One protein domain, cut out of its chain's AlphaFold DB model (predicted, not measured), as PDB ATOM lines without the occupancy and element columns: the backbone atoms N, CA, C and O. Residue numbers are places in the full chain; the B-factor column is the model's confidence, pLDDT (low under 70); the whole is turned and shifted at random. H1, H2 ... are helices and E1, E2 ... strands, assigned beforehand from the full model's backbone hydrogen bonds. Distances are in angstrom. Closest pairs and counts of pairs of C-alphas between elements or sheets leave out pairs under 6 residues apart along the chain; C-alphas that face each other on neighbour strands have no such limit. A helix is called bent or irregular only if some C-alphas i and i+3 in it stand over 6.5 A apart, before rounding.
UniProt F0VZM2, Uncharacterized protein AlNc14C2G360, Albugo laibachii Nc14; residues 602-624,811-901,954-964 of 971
ATOM      1  N   VAL A 602     178.753 160.354 203.716       82.44
ATOM      2  CA  VAL A 602     179.647 160.454 204.863       82.44
ATOM      3  C   VAL A 602     181.000 160.954 204.373       82.44
ATOM      4  O   VAL A 602     181.648 160.287 203.566       82.44
ATOM      5  N   THR A 603     181.421 162.113 204.877       83.81
ATOM      6  CA  THR A 603     182.752 162.673 204.627       83.81
ATOM      7  C   THR A 603     183.547 162.678 205.925       83.81
ATOM      8  O   THR A 603     183.082 163.234 206.915       83.81
ATOM      9  N   GLN A 604     184.745 162.093 205.918       86.56
ATOM     10  CA  GLN A 604     185.653 162.098 207.061       86.56
ATOM     11  C   GLN A 604     186.908 162.912 206.745       86.56
ATOM     12  O   GLN A 604     187.581 162.658 205.746       86.56
ATOM     13  N   ALA A 605     187.243 163.865 207.614       86.69
ATOM     14  CA  ALA A 605     188.536 164.542 207.579       86.69
ATOM     15  C   ALA A 605     189.612 163.632 208.187       86.69
ATOM     16  O   ALA A 605     189.482 163.151 209.318       86.69
ATOM     17  N   VAL A 606     190.659 163.366 207.416       88.88
ATOM     18  CA  VAL A 606     191.713 162.414 207.756       88.88
ATOM     19  C   VAL A 606     193.083 162.961 207.380       88.88
ATOM     20  O   VAL A 606     193.193 163.759 206.460       88.88
ATOM     21  N   GLN A 607     194.126 162.513 208.067       90.19
ATOM     22  CA  GLN A 607     195.517 162.836 207.768       90.19
ATOM     23  C   GLN A 607     196.323 161.547 207.625       90.19
ATOM     24  O   GLN A 607     196.087 160.568 208.336       90.19
ATOM     25  N   LEU A 608     197.289 161.538 206.713       89.56
ATOM     26  CA  LEU A 608     198.244 160.445 206.599       89.56
ATOM     27  C   LEU A 608     199.422 160.677 207.561       89.56
ATOM     28  O   LEU A 608     200.137 161.669 207.462       89.56
ATOM     29  N   GLN A 609     199.619 159.760 208.503       89.25
ATOM     30  CA  GLN A 609     200.722 159.759 209.460       89.25
ATOM     31  C   GLN A 609     201.877 158.882 208.979       89.25
ATOM     32  O   GLN A 609     201.693 157.716 208.618       89.25
ATOM     33  N   GLU A 610     203.077 159.453 209.049       89.44
ATOM     34  CA  GLU A 610     204.348 158.779 208.814       89.44
ATOM     35  C   GLU A 610     204.839 158.143 210.120       89.44
ATOM     36  O   GLU A 610     205.043 158.824 211.123       89.44
ATOM     37  N   LEU A 611     205.006 156.822 210.124       87.06
ATOM     38  CA  LEU A 611     205.375 156.050 211.315       87.06
ATOM     39  C   LEU A 611     206.849 155.626 211.317       87.06
ATOM     40  O   LEU A 611     207.397 155.303 212.371       87.06
ATOM     41  N   ASN A 612     207.499 155.595 210.151       88.06
ATOM     42  CA  ASN A 612     208.902 155.212 210.004       88.06
ATOM     43  C   ASN A 612     209.573 155.960 208.832       88.06
ATOM     44  O   ASN A 612     208.914 156.635 208.041       88.06
ATOM     45  N   ALA A 613     210.891 155.786 208.693       85.19
ATOM     46  CA  ALA A 613     211.677 156.411 207.626       85.19
ATOM     47  C   ALA A 613     211.239 155.995 206.205       85.19
ATOM     48  O   ALA A 613     211.405 156.768 205.265       85.19
ATOM     49  N   GLU A 614     210.666 154.798 206.038       81.94
ATOM     50  CA  GLU A 614     210.147 154.318 204.750       81.94
ATOM     51  C   GLU A 614     208.877 155.085 204.338       81.94
ATOM     52  O   GLU A 614     208.732 155.466 203.176       81.94
ATOM     53  N   GLY A 615     207.994 155.378 205.300       83.94
ATOM     54  CA  GLY A 615     206.825 156.238 205.115       83.94
ATOM     55  C   GLY A 615     207.218 157.664 204.732       83.94
ATOM     56  O   GLY A 615     206.708 158.187 203.741       83.94
ATOM     57  N   THR A 616     208.187 158.248 205.443       84.88
ATOM     58  CA  THR A 616     208.712 159.590 205.143       84.88
ATOM     59  C   THR A 616     209.356 159.667 203.761       84.88
ATOM     60  O   THR A 616     209.066 160.587 202.998       84.88
ATOM     61  N   ALA A 617     210.186 158.685 203.390       84.44
ATOM     62  CA  ALA A 617     210.805 158.645 202.065       84.44
ATOM     63  C   ALA A 617     209.750 158.554 200.951       84.44
ATOM     64  O   ALA A 617     209.814 159.293 199.969       84.44
ATOM     65  N   ARG A 618     208.721 157.711 201.121       83.88
ATOM     66  CA  ARG A 618     207.615 157.617 200.155       83.88
ATOM     67  C   ARG A 618     206.865 158.926 199.990       83.88
ATOM     68  O   ARG A 618     206.595 159.305 198.849       83.88
ATOM     69  N   MET A 619     206.537 159.583 201.102       84.06
ATOM     70  CA  MET A 619     205.876 160.881 201.080       84.06
ATOM     71  C   MET A 619     206.734 161.884 200.321       84.06
ATOM     72  O   MET A 619     206.242 162.476 199.374       84.06
ATOM     73  N   GLN A 620     208.026 162.008 200.628       83.94
ATOM     74  CA  GLN A 620     208.906 162.986 199.982       83.94
ATOM     75  C   GLN A 620     209.171 162.705 198.496       83.94
ATOM     76  O   GLN A 620     209.311 163.649 197.716       83.94
ATOM     77  N   ASP A 621     209.236 161.442 198.076       83.62
ATOM     78  CA  ASP A 621     209.747 161.090 196.750       83.62
ATOM     79  C   ASP A 621     208.693 160.775 195.699       83.62
ATOM     80  O   ASP A 621     209.043 160.782 194.522       83.62
ATOM     81  N   SER A 622     207.431 160.525 196.054       85.00
ATOM     82  CA  SER A 622     206.388 160.156 195.079       85.00
ATOM     83  C   SER A 622     205.175 161.083 195.135       85.00
ATOM     84  O   SER A 622     204.867 161.669 196.174       85.00
ATOM     85  N   TRP A 623     204.489 161.221 193.997       90.62
ATOM     86  CA  TRP A 623     203.286 162.045 193.837       90.62
ATOM     87  C   TRP A 623     203.479 163.520 194.214       90.62
ATOM     88  O   TRP A 623     202.594 164.160 194.786       90.62
ATOM     89  N   ARG A 624     204.634 164.099 193.857       87.62
ATOM     90  CA  ARG A 624     204.898 165.530 194.081       87.62
ATOM     91  C   ARG A 624     203.917 166.388 193.262       87.62
ATOM     92  O   ARG A 624     203.795 166.160 192.052       87.62
ATOM     93  N   ARG A 811     192.053 166.873 196.834       88.12
ATOM     94  CA  ARG A 811     192.369 166.447 198.214       88.12
ATOM     95  C   ARG A 811     191.399 165.412 198.785       88.12
ATOM     96  O   ARG A 811     191.514 165.020 199.939       88.12
ATOM     97  N   LYS A 812     190.412 164.988 197.991       89.38
ATOM     98  CA  LYS A 812     189.323 164.111 198.434       89.38
ATOM     99  C   LYS A 812     189.279 162.829 197.628       89.38
ATOM    100  O   LYS A 812     189.097 162.870 196.406       89.38
ATOM    101  N   ILE A 813     189.308 161.699 198.315       90.06
ATOM    102  CA  ILE A 813     189.167 160.371 197.712       90.06
ATOM    103  C   ILE A 813     187.823 159.776 198.118       90.06
ATOM    104  O   ILE A 813     187.282 160.077 199.178       90.06
ATOM    105  N   SER A 814     187.286 158.921 197.267       89.75
ATOM    106  CA  SER A 814     186.016 158.244 197.440       89.75
ATOM    107  C   SER A 814     186.250 156.743 197.477       89.75
ATOM    108  O   SER A 814     186.712 156.168 196.492       89.75
ATOM    109  N   ILE A 815     185.846 156.114 198.574       89.25
ATOM    110  CA  ILE A 815     185.773 154.662 198.730       89.25
ATOM    111  C   ILE A 815     184.350 154.229 198.373       89.25
ATOM    112  O   ILE A 815     183.392 154.752 198.940       89.25
ATOM    113  N   GLN A 816     184.204 153.329 197.407       86.75
ATOM    114  CA  GLN A 816     182.924 152.863 196.858       86.75
ATOM    115  C   GLN A 816     182.741 151.360 197.085       86.75
ATOM    116  O   GLN A 816     183.699 150.660 197.403       86.75
ATOM    117  N   ASN A 817     181.522 150.858 196.874       81.50
ATOM    118  CA  ASN A 817     181.151 149.451 197.067       81.50
ATOM    119  C   ASN A 817     181.301 148.956 198.517       81.50
ATOM    120  O   ASN A 817     181.490 147.769 198.766       81.50
ATOM    121  N   VAL A 818     181.165 149.864 199.489       84.25
ATOM    122  CA  VAL A 818     181.109 149.511 200.914       84.25
ATOM    123  C   VAL A 818     179.761 148.855 201.220       84.25
ATOM    124  O   VAL A 818     178.710 149.376 200.848       84.25
ATOM    125  N   ALA A 819     179.766 147.727 201.930       84.06
ATOM    126  CA  ALA A 819     178.527 147.049 202.303       84.06
ATOM    127  C   ALA A 819     177.632 147.938 203.190       84.06
ATOM    128  O   ALA A 819     178.110 148.608 204.112       84.06
ATOM    129  N   PHE A 820     176.323 147.908 202.935       85.38
ATOM    130  CA  PHE A 820     175.332 148.638 203.727       85.38
ATOM    131  C   PHE A 820     175.435 148.286 205.220       85.38
ATOM    132  O   PHE A 820     175.556 147.117 205.584       85.38
ATOM    133  N   GLY A 821     175.368 149.294 206.091       83.62
ATOM    134  CA  GLY A 821     175.428 149.111 207.542       83.62
ATOM    135  C   GLY A 821     176.844 148.954 208.104       83.62
ATOM    136  O   GLY A 821     176.996 148.807 209.315       83.62
ATOM    137  N   THR A 822     177.885 149.008 207.266       88.44
ATOM    138  CA  THR A 822     179.278 148.956 207.737       88.44
ATOM    139  C   THR A 822     179.620 150.243 208.499       88.44
ATOM    140  O   THR A 822     179.428 151.328 207.944       88.44
ATOM    141  N   PRO A 823     180.129 150.167 209.744       90.69
ATOM    142  CA  PRO A 823     180.606 151.344 210.467       90.69
ATOM    143  C   PRO A 823     181.845 151.955 209.801       90.69
ATOM    144  O   PRO A 823     182.721 151.219 209.339       90.69
ATOM    145  N   ILE A 824     181.970 153.284 209.813       89.94
ATOM    146  CA  ILE A 824     183.133 154.000 209.247       89.94
ATOM    147  C   ILE A 824     184.443 153.486 209.851       89.94
ATOM    148  O   ILE A 824     185.411 153.272 209.122       89.94
ATOM    149  N   ARG A 825     184.460 153.213 211.164       90.44
ATOM    150  CA  ARG A 825     185.600 152.630 211.884       90.44
ATOM    151  C   ARG A 825     186.139 151.392 211.184       90.44
ATOM    152  O   ARG A 825     187.338 151.297 210.968       90.44
ATOM    153  N   VAL A 826     185.256 150.475 210.789       90.94
ATOM    154  CA  VAL A 826     185.646 149.214 210.145       90.94
ATOM    155  C   VAL A 826     186.316 149.483 208.799       90.94
ATOM    156  O   VAL A 826     187.313 148.842 208.478       90.94
ATOM    157  N   VAL A 827     185.815 150.454 208.032       89.56
ATOM    158  CA  VAL A 827     186.411 150.830 206.742       89.56
ATOM    159  C   VAL A 827     187.780 151.481 206.936       89.56
ATOM    160  O   VAL A 827     188.735 151.113 206.256       89.56
ATOM    161  N   ILE A 828     187.914 152.398 207.896       90.75
ATOM    162  CA  ILE A 828     189.199 153.042 208.210       90.75
ATOM    163  C   ILE A 828     190.211 152.023 208.749       90.75
ATOM    164  O   ILE A 828     191.372 152.050 208.348       90.75
ATOM    165  N   ASP A 829     189.789 151.090 209.603       90.75
ATOM    166  CA  ASP A 829     190.647 150.024 210.125       90.75
ATOM    167  C   ASP A 829     191.135 149.097 209.004       90.75
ATOM    168  O   ASP A 829     192.308 148.722 208.983       90.75
ATOM    169  N   GLN A 830     190.277 148.779 208.027       90.00
ATOM    170  CA  GLN A 830     190.669 148.029 206.827       90.00
ATOM    171  C   GLN A 830     191.679 148.801 205.971       90.00
ATOM    172  O   GLN A 830     192.696 148.233 205.573       90.00
ATOM    173  N   ILE A 831     191.452 150.097 205.732       91.19
ATOM    174  CA  ILE A 831     192.406 150.963 205.018       91.19
ATOM    175  C   ILE A 831     193.752 150.978 205.749       91.19
ATOM    176  O   ILE A 831     194.793 150.757 205.135       91.19
ATOM    177  N   ASN A 832     193.742 151.153 207.069       92.31
ATOM    178  CA  ASN A 832     194.947 151.159 207.893       92.31
ATOM    179  C   ASN A 832     195.677 149.814 207.898       92.31
ATOM    180  O   ASN A 832     196.908 149.793 207.885       92.31
ATOM    181  N   ALA A 833     194.952 148.695 207.877       90.12
ATOM    182  CA  ALA A 833     195.550 147.373 207.734       90.12
ATOM    183  C   ALA A 833     196.280 147.232 206.388       90.12
ATOM    184  O   ALA A 833     197.423 146.773 206.363       90.12
ATOM    185  N   ILE A 834     195.668 147.694 205.290       90.12
ATOM    186  CA  ILE A 834     196.268 147.659 203.946       90.12
ATOM    187  C   ILE A 834     197.496 148.568 203.874       90.12
ATOM    188  O   ILE A 834     198.554 148.131 203.415       90.12
ATOM    189  N   LEU A 835     197.388 149.809 204.359       89.81
ATOM    190  CA  LEU A 835     198.494 150.767 204.365       89.81
ATOM    191  C   LEU A 835     199.688 150.210 205.133       89.81
ATOM    192  O   LEU A 835     200.784 150.138 204.579       89.81
ATOM    193  N   ARG A 836     199.470 149.714 206.356       88.81
ATOM    194  CA  ARG A 836     200.530 149.098 207.163       88.81
ATOM    195  C   ARG A 836     201.124 147.872 206.473       88.81
ATOM    196  O   ARG A 836     202.341 147.730 206.451       88.81
ATOM    197  N   GLN A 837     200.312 147.011 205.865       89.06
ATOM    198  CA  GLN A 837     200.814 145.824 205.170       89.06
ATOM    199  C   GLN A 837     201.683 146.177 203.952       89.06
ATOM    200  O   GLN A 837     202.706 145.538 203.722       89.06
ATOM    201  N   LYS A 838     201.283 147.176 203.158       87.50
ATOM    202  CA  LYS A 838     201.961 147.550 201.904       87.50
ATOM    203  C   LYS A 838     203.159 148.486 202.093       87.50
ATOM    204  O   LYS A 838     203.894 148.701 201.134       87.50
ATOM    205  N   THR A 839     203.341 149.040 203.291       83.12
ATOM    206  CA  THR A 839     204.405 150.009 203.620       83.12
ATOM    207  C   THR A 839     205.304 149.540 204.766       83.12
ATOM    208  O   THR A 839     205.953 150.362 205.404       83.12
ATOM    209  N   ASN A 840     205.293 148.240 205.093       83.38
ATOM    210  CA  ASN A 840     206.009 147.671 206.246       83.38
ATOM    211  C   ASN A 840     205.729 148.416 207.570       83.38
ATOM    212  O   ASN A 840     206.608 148.596 208.410       83.38
ATOM    213  N   GLY A 841     204.488 148.870 207.748       80.88
ATOM    214  CA  GLY A 841     204.034 149.634 208.908       80.88
ATOM    215  C   GLY A 841     204.362 151.126 208.866       80.88
ATOM    216  O   GLY A 841     204.208 151.780 209.889       80.88
ATOM    217  N   GLY A 842     204.814 151.665 207.731       83.75
ATOM    218  CA  GLY A 842     205.305 153.038 207.623       83.75
ATOM    219  C   GLY A 842     204.255 154.131 207.478       83.75
ATOM    220  O   GLY A 842     204.548 155.275 207.812       83.75
ATOM    221  N   LEU A 843     203.045 153.804 207.018       88.75
ATOM    222  CA  LEU A 843     201.962 154.772 206.837       88.75
ATOM    223  C   LEU A 843     200.666 154.312 207.512       88.75
ATOM    224  O   LEU A 843     200.317 153.127 207.495       88.75
ATOM    225  N   GLN A 844     199.925 155.270 208.066       91.00
ATOM    226  CA  GLN A 844     198.595 155.059 208.632       91.00
ATOM    227  C   GLN A 844     197.729 156.307 208.453       91.00
ATOM    228  O   GLN A 844     198.206 157.420 208.612       91.00
ATOM    229  N   VAL A 845     196.439 156.134 208.191       89.44
ATOM    230  CA  VAL A 845     195.452 157.211 208.245       89.44
ATOM    231  C   VAL A 845     194.967 157.419 209.683       89.44
ATOM    232  O   VAL A 845     194.494 156.485 210.343       89.44
ATOM    233  N   SER A 846     195.047 158.656 210.160       87.44
ATOM    234  CA  SER A 846     194.452 159.114 211.414       87.44
ATOM    235  C   SER A 846     193.348 160.138 211.155       87.44
ATOM    236  O   SER A 846     193.255 160.733 210.083       87.44
ATOM    237  N   LEU A 847     192.462 160.315 212.132       82.62
ATOM    238  CA  LEU A 847     191.440 161.355 212.076       82.62
ATOM    239  C   LEU A 847     192.061 162.711 212.398       82.62
ATOM    240  O   LEU A 847     192.842 162.814 213.346       82.62
ATOM    241  N   GLN A 848     191.670 163.749 211.660       69.69
ATOM    242  CA  GLN A 848     192.007 165.112 212.061       69.69
ATOM    243  C   GLN A 848     191.183 165.527 213.280       69.69
ATOM    244  O   GLN A 848     189.986 165.241 213.362       69.69
ATOM    245  N   ASN A 849     191.826 166.221 214.221       58.28
ATOM    246  CA  ASN A 849     191.114 166.821 215.341       58.28
ATOM    247  C   ASN A 849     190.237 167.979 214.829       58.28
ATOM    248  O   ASN A 849     190.750 168.844 214.112       58.28
ATOM    249  N   PRO A 850     188.951 168.030 215.223       53.25
ATOM    250  CA  PRO A 850     188.027 169.089 214.812       53.25
ATOM    251  C   PRO A 850     188.446 170.489 215.295       53.25
ATOM    252  O   PRO A 850     188.008 171.475 214.719       53.25
ATOM    253  N   ASP A 851     189.344 170.583 216.284       47.38
ATOM    254  CA  ASP A 851     189.877 171.849 216.812       47.38
ATOM    255  C   ASP A 851     191.044 172.434 215.985       47.38
ATOM    256  O   ASP A 851     191.635 173.449 216.358       47.38
ATOM    257  N   SER A 852     191.430 171.792 214.876       48.44
ATOM    258  CA  SER A 852     192.463 172.329 213.983       48.44
ATOM    259  C   SER A 852     191.900 173.480 213.135       48.44
ATOM    260  O   SER A 852     190.900 173.328 212.437       48.44
ATOM    261  N   GLN A 853     192.552 174.649 213.193       45.56
ATOM    262  CA  GLN A 853     192.142 175.904 212.529       45.56
ATOM    263  C   GLN A 853     192.015 175.819 210.994       45.56
ATOM    264  O   GLN A 853     191.531 176.759 210.367       45.56
ATOM    265  N   ASP A 854     192.417 174.705 210.383       47.22
ATOM    266  CA  ASP A 854     192.534 174.560 208.934       47.22
ATOM    267  C   ASP A 854     191.187 174.354 208.217       47.22
ATOM    268  O   ASP A 854     191.113 174.541 206.999       47.22
ATOM    269  N   ASN A 855     190.105 173.991 208.929       43.78
ATOM    270  CA  ASN A 855     188.764 173.929 208.335       43.78
ATOM    271  C   ASN A 855     187.621 174.040 209.376       43.78
ATOM    272  O   ASN A 855     187.085 173.016 209.808       43.78
ATOM    273  N   PRO A 856     187.176 175.257 209.745       43.44
ATOM    274  CA  PRO A 856     186.145 175.467 210.773       43.44
ATOM    275  C   PRO A 856     184.763 174.877 210.426       43.44
ATOM    276  O   PRO A 856     183.895 174.795 211.290       43.44
ATOM    277  N   ASN A 857     184.556 174.433 209.179       42.62
ATOM    278  CA  ASN A 857     183.308 173.830 208.703       42.62
ATOM    279  C   ASN A 857     183.372 172.292 208.580       42.62
ATOM    280  O   ASN A 857     182.426 171.674 208.081       42.62
ATOM    281  N   ALA A 858     184.473 171.648 208.983       49.59
ATOM    282  CA  ALA A 858     184.600 170.195 208.925       49.59
ATOM    283  C   ALA A 858     183.799 169.532 210.058       49.59
ATOM    284  O   ALA A 858     184.267 169.385 211.184       49.59
ATOM    285  N   ILE A 859     182.575 169.101 209.751       57.19
ATOM    286  CA  ILE A 859     181.761 168.284 210.658       57.19
ATOM    287  C   ILE A 859     182.465 166.932 210.844       57.19
ATOM    288  O   ILE A 859     182.545 166.130 209.911       57.19
ATOM    289  N   SER A 860     182.980 166.675 212.048       66.69
ATOM    290  CA  SER A 860     183.554 165.376 212.401       66.69
ATOM    291  C   SER A 860     182.428 164.384 212.685       66.69
ATOM    292  O   SER A 860     181.767 164.441 213.721       66.69
ATOM    293  N   ILE A 861     182.173 163.481 211.738       77.12
ATOM    294  CA  ILE A 861     181.167 162.430 211.902       77.12
ATOM    295  C   ILE A 861     181.736 161.351 212.845       77.12
ATOM    296  O   ILE A 861     182.889 160.938 212.678       77.12
ATOM    297  N   PRO A 862     180.959 160.854 213.830       83.69
ATOM    298  CA  PRO A 862     181.390 159.748 214.680       83.69
ATOM    299  C   PRO A 862     181.780 158.501 213.878       83.69
ATOM    300  O   PRO A 862     181.053 158.070 212.986       83.69
ATOM    301  N   LEU A 863     182.880 157.853 214.265       85.50
ATOM    302  CA  LEU A 863     183.405 156.657 213.593       85.50
ATOM    303  C   LEU A 863     182.449 155.459 213.556       85.50
ATOM    304  O   LEU A 863     182.559 154.601 212.683       85.50
ATOM    305  N   ASP A 864     181.523 155.373 214.502       88.62
ATOM    306  CA  ASP A 864     180.582 154.255 214.582       88.62
ATOM    307  C   ASP A 864     179.278 154.543 213.803       88.62
ATOM    308  O   ASP A 864     178.299 153.794 213.889       88.62
ATOM    309  N   VAL A 865     179.257 155.624 213.009       89.19
ATOM    310  CA  VAL A 865     178.193 155.886 212.034       89.19
ATOM    311  C   VAL A 865     178.282 154.893 210.878       89.19
ATOM    312  O   VAL A 865     179.360 154.535 210.411       89.19
ATOM    313  N   MET A 866     177.122 154.433 210.418       90.00
ATOM    314  CA  MET A 866     176.982 153.430 209.372       90.00
ATOM    315  C   MET A 866     176.917 154.044 207.975       90.00
ATOM    316  O   MET A 866     176.211 155.027 207.730       90.00
ATOM    317  N   VAL A 867     177.588 153.386 207.033       86.62
ATOM    318  CA  VAL A 867     177.546 153.708 205.606       86.62
ATOM    319  C   VAL A 867     176.294 153.111 204.978       86.62
ATOM    320  O   VAL A 867     175.999 151.929 205.149       86.62
ATOM    321  N   THR A 868     175.553 153.930 204.233       83.44
ATOM    322  CA  THR A 868     174.247 153.549 203.662       83.44
ATOM    323  C   THR A 868     174.225 153.638 202.141       83.44
ATOM    324  O   THR A 868     173.695 152.748 201.491       83.44
ATOM    325  N   ASN A 869     174.900 154.633 201.563       80.38
ATOM    326  CA  ASN A 869     175.000 154.816 200.110       80.38
ATOM    327  C   ASN A 869     176.147 154.004 199.470       80.38
ATOM    328  O   ASN A 869     176.564 154.298 198.353       80.38
ATOM    329  N   GLY A 870     176.738 153.059 200.211       82.44
ATOM    330  CA  GLY A 870     177.903 152.276 199.785       82.44
ATOM    331  C   GLY A 870     179.166 153.090 199.477       82.44
ATOM    332  O   GLY A 870     180.103 152.570 198.871       82.44
ATOM    333  N   ARG A 871     179.195 154.362 199.892       86.06
ATOM    334  CA  ARG A 871     180.246 155.328 199.577       86.06
ATOM    335  C   ARG A 871     180.670 156.119 200.815       86.06
ATOM    336  O   ARG A 871     179.815 156.591 201.562       86.06
ATOM    337  N   ILE A 872     181.981 156.301 200.979       89.25
ATOM    338  CA  ILE A 872     182.598 157.206 201.960       89.25
ATOM    339  C   ILE A 872     183.559 158.142 201.227       89.25
ATOM    340  O   ILE A 872     184.332 157.688 200.382       89.25
ATOM    341  N   GLU A 873     183.548 159.429 201.566       89.88
ATOM    342  CA  GLU A 873     184.597 160.367 201.164       89.88
ATOM    343  C   GLU A 873     185.612 160.572 202.292       89.88
ATOM    344  O   GLU A 873     185.249 160.796 203.445       89.88
ATOM    345  N   LEU A 874     186.896 160.523 201.950       91.00
ATOM    346  CA  LEU A 874     188.003 160.841 202.843       91.00
ATOM    347  C   LEU A 874     188.682 162.115 202.334       91.00
ATOM    348  O   LEU A 874     189.123 162.176 201.183       91.00
ATOM    349  N   SER A 875     188.727 163.139 203.180       89.62
ATOM    350  CA  SER A 875     189.301 164.449 202.874       89.62
ATOM    351  C   SER A 875     190.649 164.599 203.561       89.62
ATOM    352  O   SER A 875     190.711 164.530 204.784       89.62
ATOM    353  N   PHE A 876     191.693 164.847 202.774       89.81
ATOM    354  CA  PHE A 876     193.067 165.028 203.236       89.81
ATOM    355  C   PHE A 876     193.468 166.515 203.256       89.81
ATOM    356  O   PHE A 876     192.887 167.318 202.517       89.81
ATOM    357  N   PRO A 877     194.486 166.905 204.045       87.69
ATOM    358  CA  PRO A 877     195.032 168.262 204.049       87.69
ATOM    359  C   PRO A 877     195.696 168.618 202.715       87.69
ATOM    360  O   PRO A 877     195.557 169.741 202.218       87.69
ATOM    361  N   THR A 878     196.397 167.651 202.113       88.31
ATOM    362  CA  THR A 878     197.207 167.835 200.906       88.31
ATOM    363  C   THR A 878     196.868 166.816 199.812       88.31
ATOM    364  O   THR A 878     196.419 165.701 200.081       88.31
ATOM    365  N   TYR A 879     197.102 167.194 198.546       89.62
ATOM    366  CA  TYR A 879     196.977 166.279 197.398       89.62
ATOM    367  C   TYR A 879     197.933 165.086 197.515       89.62
ATOM    368  O   TYR A 879     197.566 163.965 197.178       89.62
ATOM    369  N   GLN A 880     199.147 165.335 198.008       90.19
ATOM    370  CA  GLN A 880     200.201 164.334 198.118       90.19
ATOM    371  C   GLN A 880     199.780 163.176 199.027       90.19
ATOM    372  O   GLN A 880     199.899 162.021 198.629       90.19
ATOM    373  N   GLU A 881     199.198 163.474 200.193       90.75
ATOM    374  CA  GLU A 881     198.640 162.450 201.085       90.75
ATOM    375  C   GLU A 881     197.532 161.640 200.402       90.75
ATOM    376  O   GLU A 881     197.555 160.409 200.421       90.75
ATOM    377  N   ALA A 882     196.588 162.320 199.742       90.12
ATOM    378  CA  ALA A 882     195.490 161.664 199.041       90.12
ATOM    379  C   ALA A 882     195.991 160.746 197.909       90.12
ATOM    380  O   ALA A 882     195.536 159.609 197.792       90.12
ATOM    381  N   ALA A 883     196.952 161.207 197.105       90.19
ATOM    382  CA  ALA A 883     197.518 160.451 195.990       90.19
ATOM    383  C   ALA A 883     198.258 159.192 196.460       90.19
ATOM    384  O   ALA A 883     198.089 158.130 195.868       90.19
ATOM    385  N   GLN A 884     199.003 159.281 197.565       90.75
ATOM    386  CA  GLN A 884     199.711 158.143 198.164       90.75
ATOM    387  C   GLN A 884     198.748 157.065 198.661       90.75
ATOM    388  O   GLN A 884     198.960 155.873 198.431       90.75
ATOM    389  N   VAL A 885     197.654 157.472 199.312       90.75
ATOM    390  CA  VAL A 885     196.617 156.530 199.747       90.75
ATOM    391  C   VAL A 885     195.950 155.871 198.540       90.75
ATOM    392  O   VAL A 885     195.784 154.653 198.536       90.75
ATOM    393  N   VAL A 886     195.616 156.638 197.497       90.62
ATOM    394  CA  VAL A 886     195.033 156.099 196.256       90.62
ATOM    395  C   VAL A 886     195.958 155.078 195.605       90.62
ATOM    396  O   VAL A 886     195.498 153.987 195.290       90.62
ATOM    397  N   ASP A 887     197.241 155.400 195.447       89.88
ATOM    398  CA  ASP A 887     198.246 154.520 194.844       89.88
ATOM    399  C   ASP A 887     198.324 153.169 195.569       89.88
ATOM    400  O   ASP A 887     198.208 152.100 194.967       89.88
ATOM    401  N   ILE A 888     198.438 153.196 196.899       89.44
ATOM    402  CA  ILE A 888     198.548 151.975 197.703       89.44
ATOM    403  C   ILE A 888     197.259 151.149 197.646       89.44
ATOM    404  O   ILE A 888     197.322 149.921 197.520       89.44
ATOM    405  N   LEU A 889     196.100 151.803 197.752       89.50
ATOM    406  CA  LEU A 889     194.814 151.115 197.756       89.50
ATOM    407  C   LEU A 889     194.469 150.542 196.377       89.50
ATOM    408  O   LEU A 889     194.110 149.370 196.309       89.50
ATOM    409  N   GLU A 890     194.628 151.292 195.283       85.31
ATOM    410  CA  GLU A 890     194.396 150.782 193.919       85.31
ATOM    411  C   GLU A 890     195.347 149.627 193.589       85.31
ATOM    412  O   GLU A 890     194.896 148.590 193.107       85.31
ATOM    413  N   ASN A 891     196.633 149.721 193.944       84.88
ATOM    414  CA  ASN A 891     197.586 148.622 193.741       84.88
ATOM    415  C   ASN A 891     197.255 147.363 194.555       84.88
ATOM    416  O   ASN A 891     197.624 146.249 194.176       84.88
ATOM    417  N   HIS A 892     196.599 147.518 195.706       85.25
ATOM    418  CA  HIS A 892     196.113 146.383 196.483       85.25
ATOM    419  C   HIS A 892     194.846 145.785 195.864       85.25
ATOM    420  O   HIS A 892     194.764 144.574 195.675       85.25
ATOM    421  N   VAL A 893     193.881 146.635 195.523       82.06
ATOM    422  CA  VAL A 893     192.557 146.261 195.020       82.06
ATOM    423  C   VAL A 893     192.625 145.709 193.587       82.06
ATOM    424  O   VAL A 893     191.846 144.822 193.234       82.06
ATOM    425  N   SER A 894     193.586 146.142 192.768       76.25
ATOM    426  CA  SER A 894     193.799 145.662 191.393       76.25
ATOM    427  C   SER A 894     194.122 144.167 191.297       76.25
ATOM    428  O   SER A 894     193.895 143.556 190.255       76.25
ATOM    429  N   GLN A 895     194.575 143.557 192.396       79.12
ATOM    430  CA  GLN A 895     194.858 142.120 192.500       79.12
ATOM    431  C   GLN A 895     193.578 141.268 192.562       79.12
ATOM    432  O   GLN A 895     193.629 140.060 192.330       79.12
ATOM    433  N   TYR A 896     192.435 141.892 192.856       76.00
ATOM    434  CA  TYR A 896     191.144 141.237 193.033       76.00
ATOM    435  C   TYR A 896     190.206 141.524 191.854       76.00
ATOM    436  O   TYR A 896     190.247 142.591 191.226       76.00
ATOM    437  N   LYS A 897     189.312 140.575 191.555       66.75
ATOM    438  CA  LYS A 897     188.321 140.719 190.481       66.75
ATOM    439  C   LYS A 897     187.286 141.780 190.856       66.75
ATOM    440  O   LYS A 897     186.784 141.801 191.977       66.75
ATOM    441  N   ARG A 898     186.919 142.648 189.912       62.44
ATOM    442  CA  ARG A 898     185.787 143.567 190.106       62.44
ATOM    443  C   ARG A 898     184.482 142.793 190.236       62.44
ATOM    444  O   ARG A 898     184.261 141.814 189.524       62.44
ATOM    445  N   ILE A 899     183.604 143.267 191.115       59.12
ATOM    446  CA  ILE A 899     182.199 142.866 191.101       59.12
ATOM    447  C   ILE A 899     181.595 143.544 189.868       59.12
ATOM    448  O   ILE A 899     181.493 144.769 189.818       59.12
ATOM    449  N   ARG A 900     181.291 142.771 188.821       47.72
ATOM    450  CA  ARG A 900     180.645 143.316 187.621       47.72
ATOM    451  C   ARG A 900     179.223 143.748 188.009       47.72
ATOM    452  O   ARG A 900     178.537 142.941 188.642       47.72
ATOM    453  N   PRO A 901     178.762 144.961 187.650       45.66
ATOM    454  CA  PRO A 901     177.333 145.247 187.702       45.66
ATOM    455  C   PRO A 901     176.612 144.222 186.822       45.66
ATOM    456  O   PRO A 901     177.097 143.893 185.733       45.66
ATOM    457  N   PHE A 954     186.305 146.930 198.059       78.69
ATOM    458  CA  PHE A 954     185.845 148.276 197.725       78.69
ATOM    459  C   PHE A 954     186.582 148.763 196.466       78.69
ATOM    460  O   PHE A 954     187.589 148.175 196.071       78.69
ATOM    461  N   ASP A 955     186.109 149.852 195.860       79.25
ATOM    462  CA  ASP A 955     186.824 150.582 194.802       79.25
ATOM    463  C   ASP A 955     187.250 151.971 195.300       79.25
ATOM    464  O   ASP A 955     186.612 152.544 196.185       79.25
ATOM    465  N   VAL A 956     188.330 152.524 194.739       83.38
ATOM    466  CA  VAL A 956     188.888 153.823 195.146       83.38
ATOM    467  C   VAL A 956     188.909 154.771 193.956       83.38
ATOM    468  O   VAL A 956     189.344 154.427 192.868       83.38
ATOM    469  N   THR A 957     188.411 155.990 194.129       81.25
ATOM    470  CA  THR A 957     188.384 156.999 193.057       81.25
ATOM    471  C   THR A 957     188.605 158.398 193.619       81.25
ATOM    472  O   THR A 957     188.413 158.630 194.808       81.25
ATOM    473  N   TRP A 958     188.984 159.363 192.782       82.38
ATOM    474  CA  TRP A 958     188.961 160.774 193.179       82.38
ATOM    475  C   TRP A 958     187.527 161.300 193.225       82.38
ATOM    476  O   TRP A 958     186.732 161.039 192.322       82.38
ATOM    477  N   SER A 959     187.195 162.093 194.244       72.19
ATOM    478  CA  SER A 959     185.816 162.576 194.431       72.19
ATOM    479  C   SER A 959     185.353 163.487 193.286       72.19
ATOM    480  O   SER A 959     184.190 163.420 192.887       72.19
ATOM    481  N   SER A 960     186.268 164.256 192.678       63.59
ATOM    482  CA  SER A 960     186.008 165.114 191.509       63.59
ATOM    483  C   SER A 960     185.552 164.343 190.261       63.59
ATOM    484  O   SER A 960     184.860 164.910 189.419       63.59
ATOM    485  N   LEU A 961     185.851 163.044 190.167       56.03
ATOM    486  CA  LEU A 961     185.498 162.190 189.024       56.03
ATOM    487  C   LEU A 961     184.112 161.562 189.114       56.03
ATOM    488  O   LEU A 961     183.575 161.081 188.121       56.03
ATOM    489  N   THR A 962     183.507 161.578 190.296       49.31
ATOM    490  CA  THR A 962     182.234 160.891 190.544       49.31
ATOM    491  C   THR A 962     181.002 161.680 190.087       49.31
ATOM    492  O   THR A 962     179.904 161.129 190.072       49.31
ATOM    493  N   ARG A 963     181.154 162.948 189.661       38.03
ATOM    494  CA  ARG A 963     180.026 163.812 189.249       38.03
ATOM    495  C   ARG A 963     179.346 163.396 187.935       38.03
ATOM    496  O   ARG A 963     178.270 163.903 187.647       38.03
ATOM    497  N   SER A 964     179.920 162.468 187.162       33.47
ATOM    498  CA  SER A 964     179.394 162.089 185.839       33.47
ATOM    499  C   SER A 964     178.603 160.771 185.790       33.47
ATOM    500  O   SER A 964     177.997 160.501 184.756       33.47
TER     501      SER A 964
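This is residues 602 to 624, 811 to 901 and 954 to 964 of the 971 residues of the protein "Uncharacterized protein AlNc14C2G360" of Albugo laibachii Nc14 (UniProt F0VZM2). A strongly twisted, curled sheet of five strands has two long helices packed on it, H2 mostly at its E3 edge and H3 mostly by E5 and E2, and these two helices meet about perpendicular to each other. H1 grazes the sheet beside E1 and E3, short H4 follows E5, and a long stretch without named elements, residues 848 to 871, joins E3 to E4. The printed part has 125 residues, with four named helices and five named strands in the order E1, H1, E2, H2, E3, E4, H3, E5, H4; the mixed sheet runs E3, E1, E4, E2, E5, and the class is mixed, helices and strands. It is compact, with a radius of gyration of the C-alphas of 14.3 A and spans of 39 by 39 by 28 A.

E1, residues 602 to 610, begins at C-alpha 602 (179.647, 160.454, 204.863) and is 25.1 A long. H1 is residues 613 to 621, 12.0 A. After the first cut come E2, residues 812 to 816, 13.0 A, and H2, residues 824 to 838, 21.2 A, beginning at C-alpha 824 (183.133, 154.000, 209.247). E3 is residues 843 to 847, E4 residues 872 to 875, and H3 residues 879 to 893, 20.6 A. After the second cut come E5, residues 955 to 958, and H4, residues 959 to 964, ending at C-alpha 964 (179.394, 162.089, 185.839). H4 is only just irregular: C-alphas 961 and 964 are 6.9 A apart.

E1 pairs with E4, parallel, over residues 602 to 605, with N 604 and O 873 at 2.8 A, and with E3, antiparallel, over 606 to 610, with N 609 and O 844 at 2.7 A. E2 is antiparallel to E4, N 815 and O 872 at 2.8 A, and to E5, N 814 and O 957 at 2.7 A. E2, H2 and E3 form a split strand-helix-strand unit, two strands of one sheet joined through a helix, with E1 and E4 between them in the sheet, and its crossover is right-handed. H2 and H3 are on opposite faces of the sheet and touch at 82 degrees, about perpendicular, the closest C-alphas being Leu 835 and Ile 888, 6.8 A. H1 and H3 only just touch, with 3 pairs of C-alphas within 8 A, the closest Met 619 and Gln 880 at 7.3 A. H4 is on the sheet at a height of 8.5 A, over none of its strands. In H1, H2 and H3 every O i to N i+4 pair is within hydrogen-bond range; H4 has 0 of 2, and 1 of 3 O i to N i+3 pairs.

The C-alphas farthest apart, Gln 853 and Arg 900, are 42.6 A apart. Residues 625 to 810 and 902 to 953 are not printed; the gaps are 13.2 A and 13.5 A between C-alphas. The link E3 to E4 is long. Residues 848 to 860, 897 to 901 and 960 to 964 have pLDDT under 70.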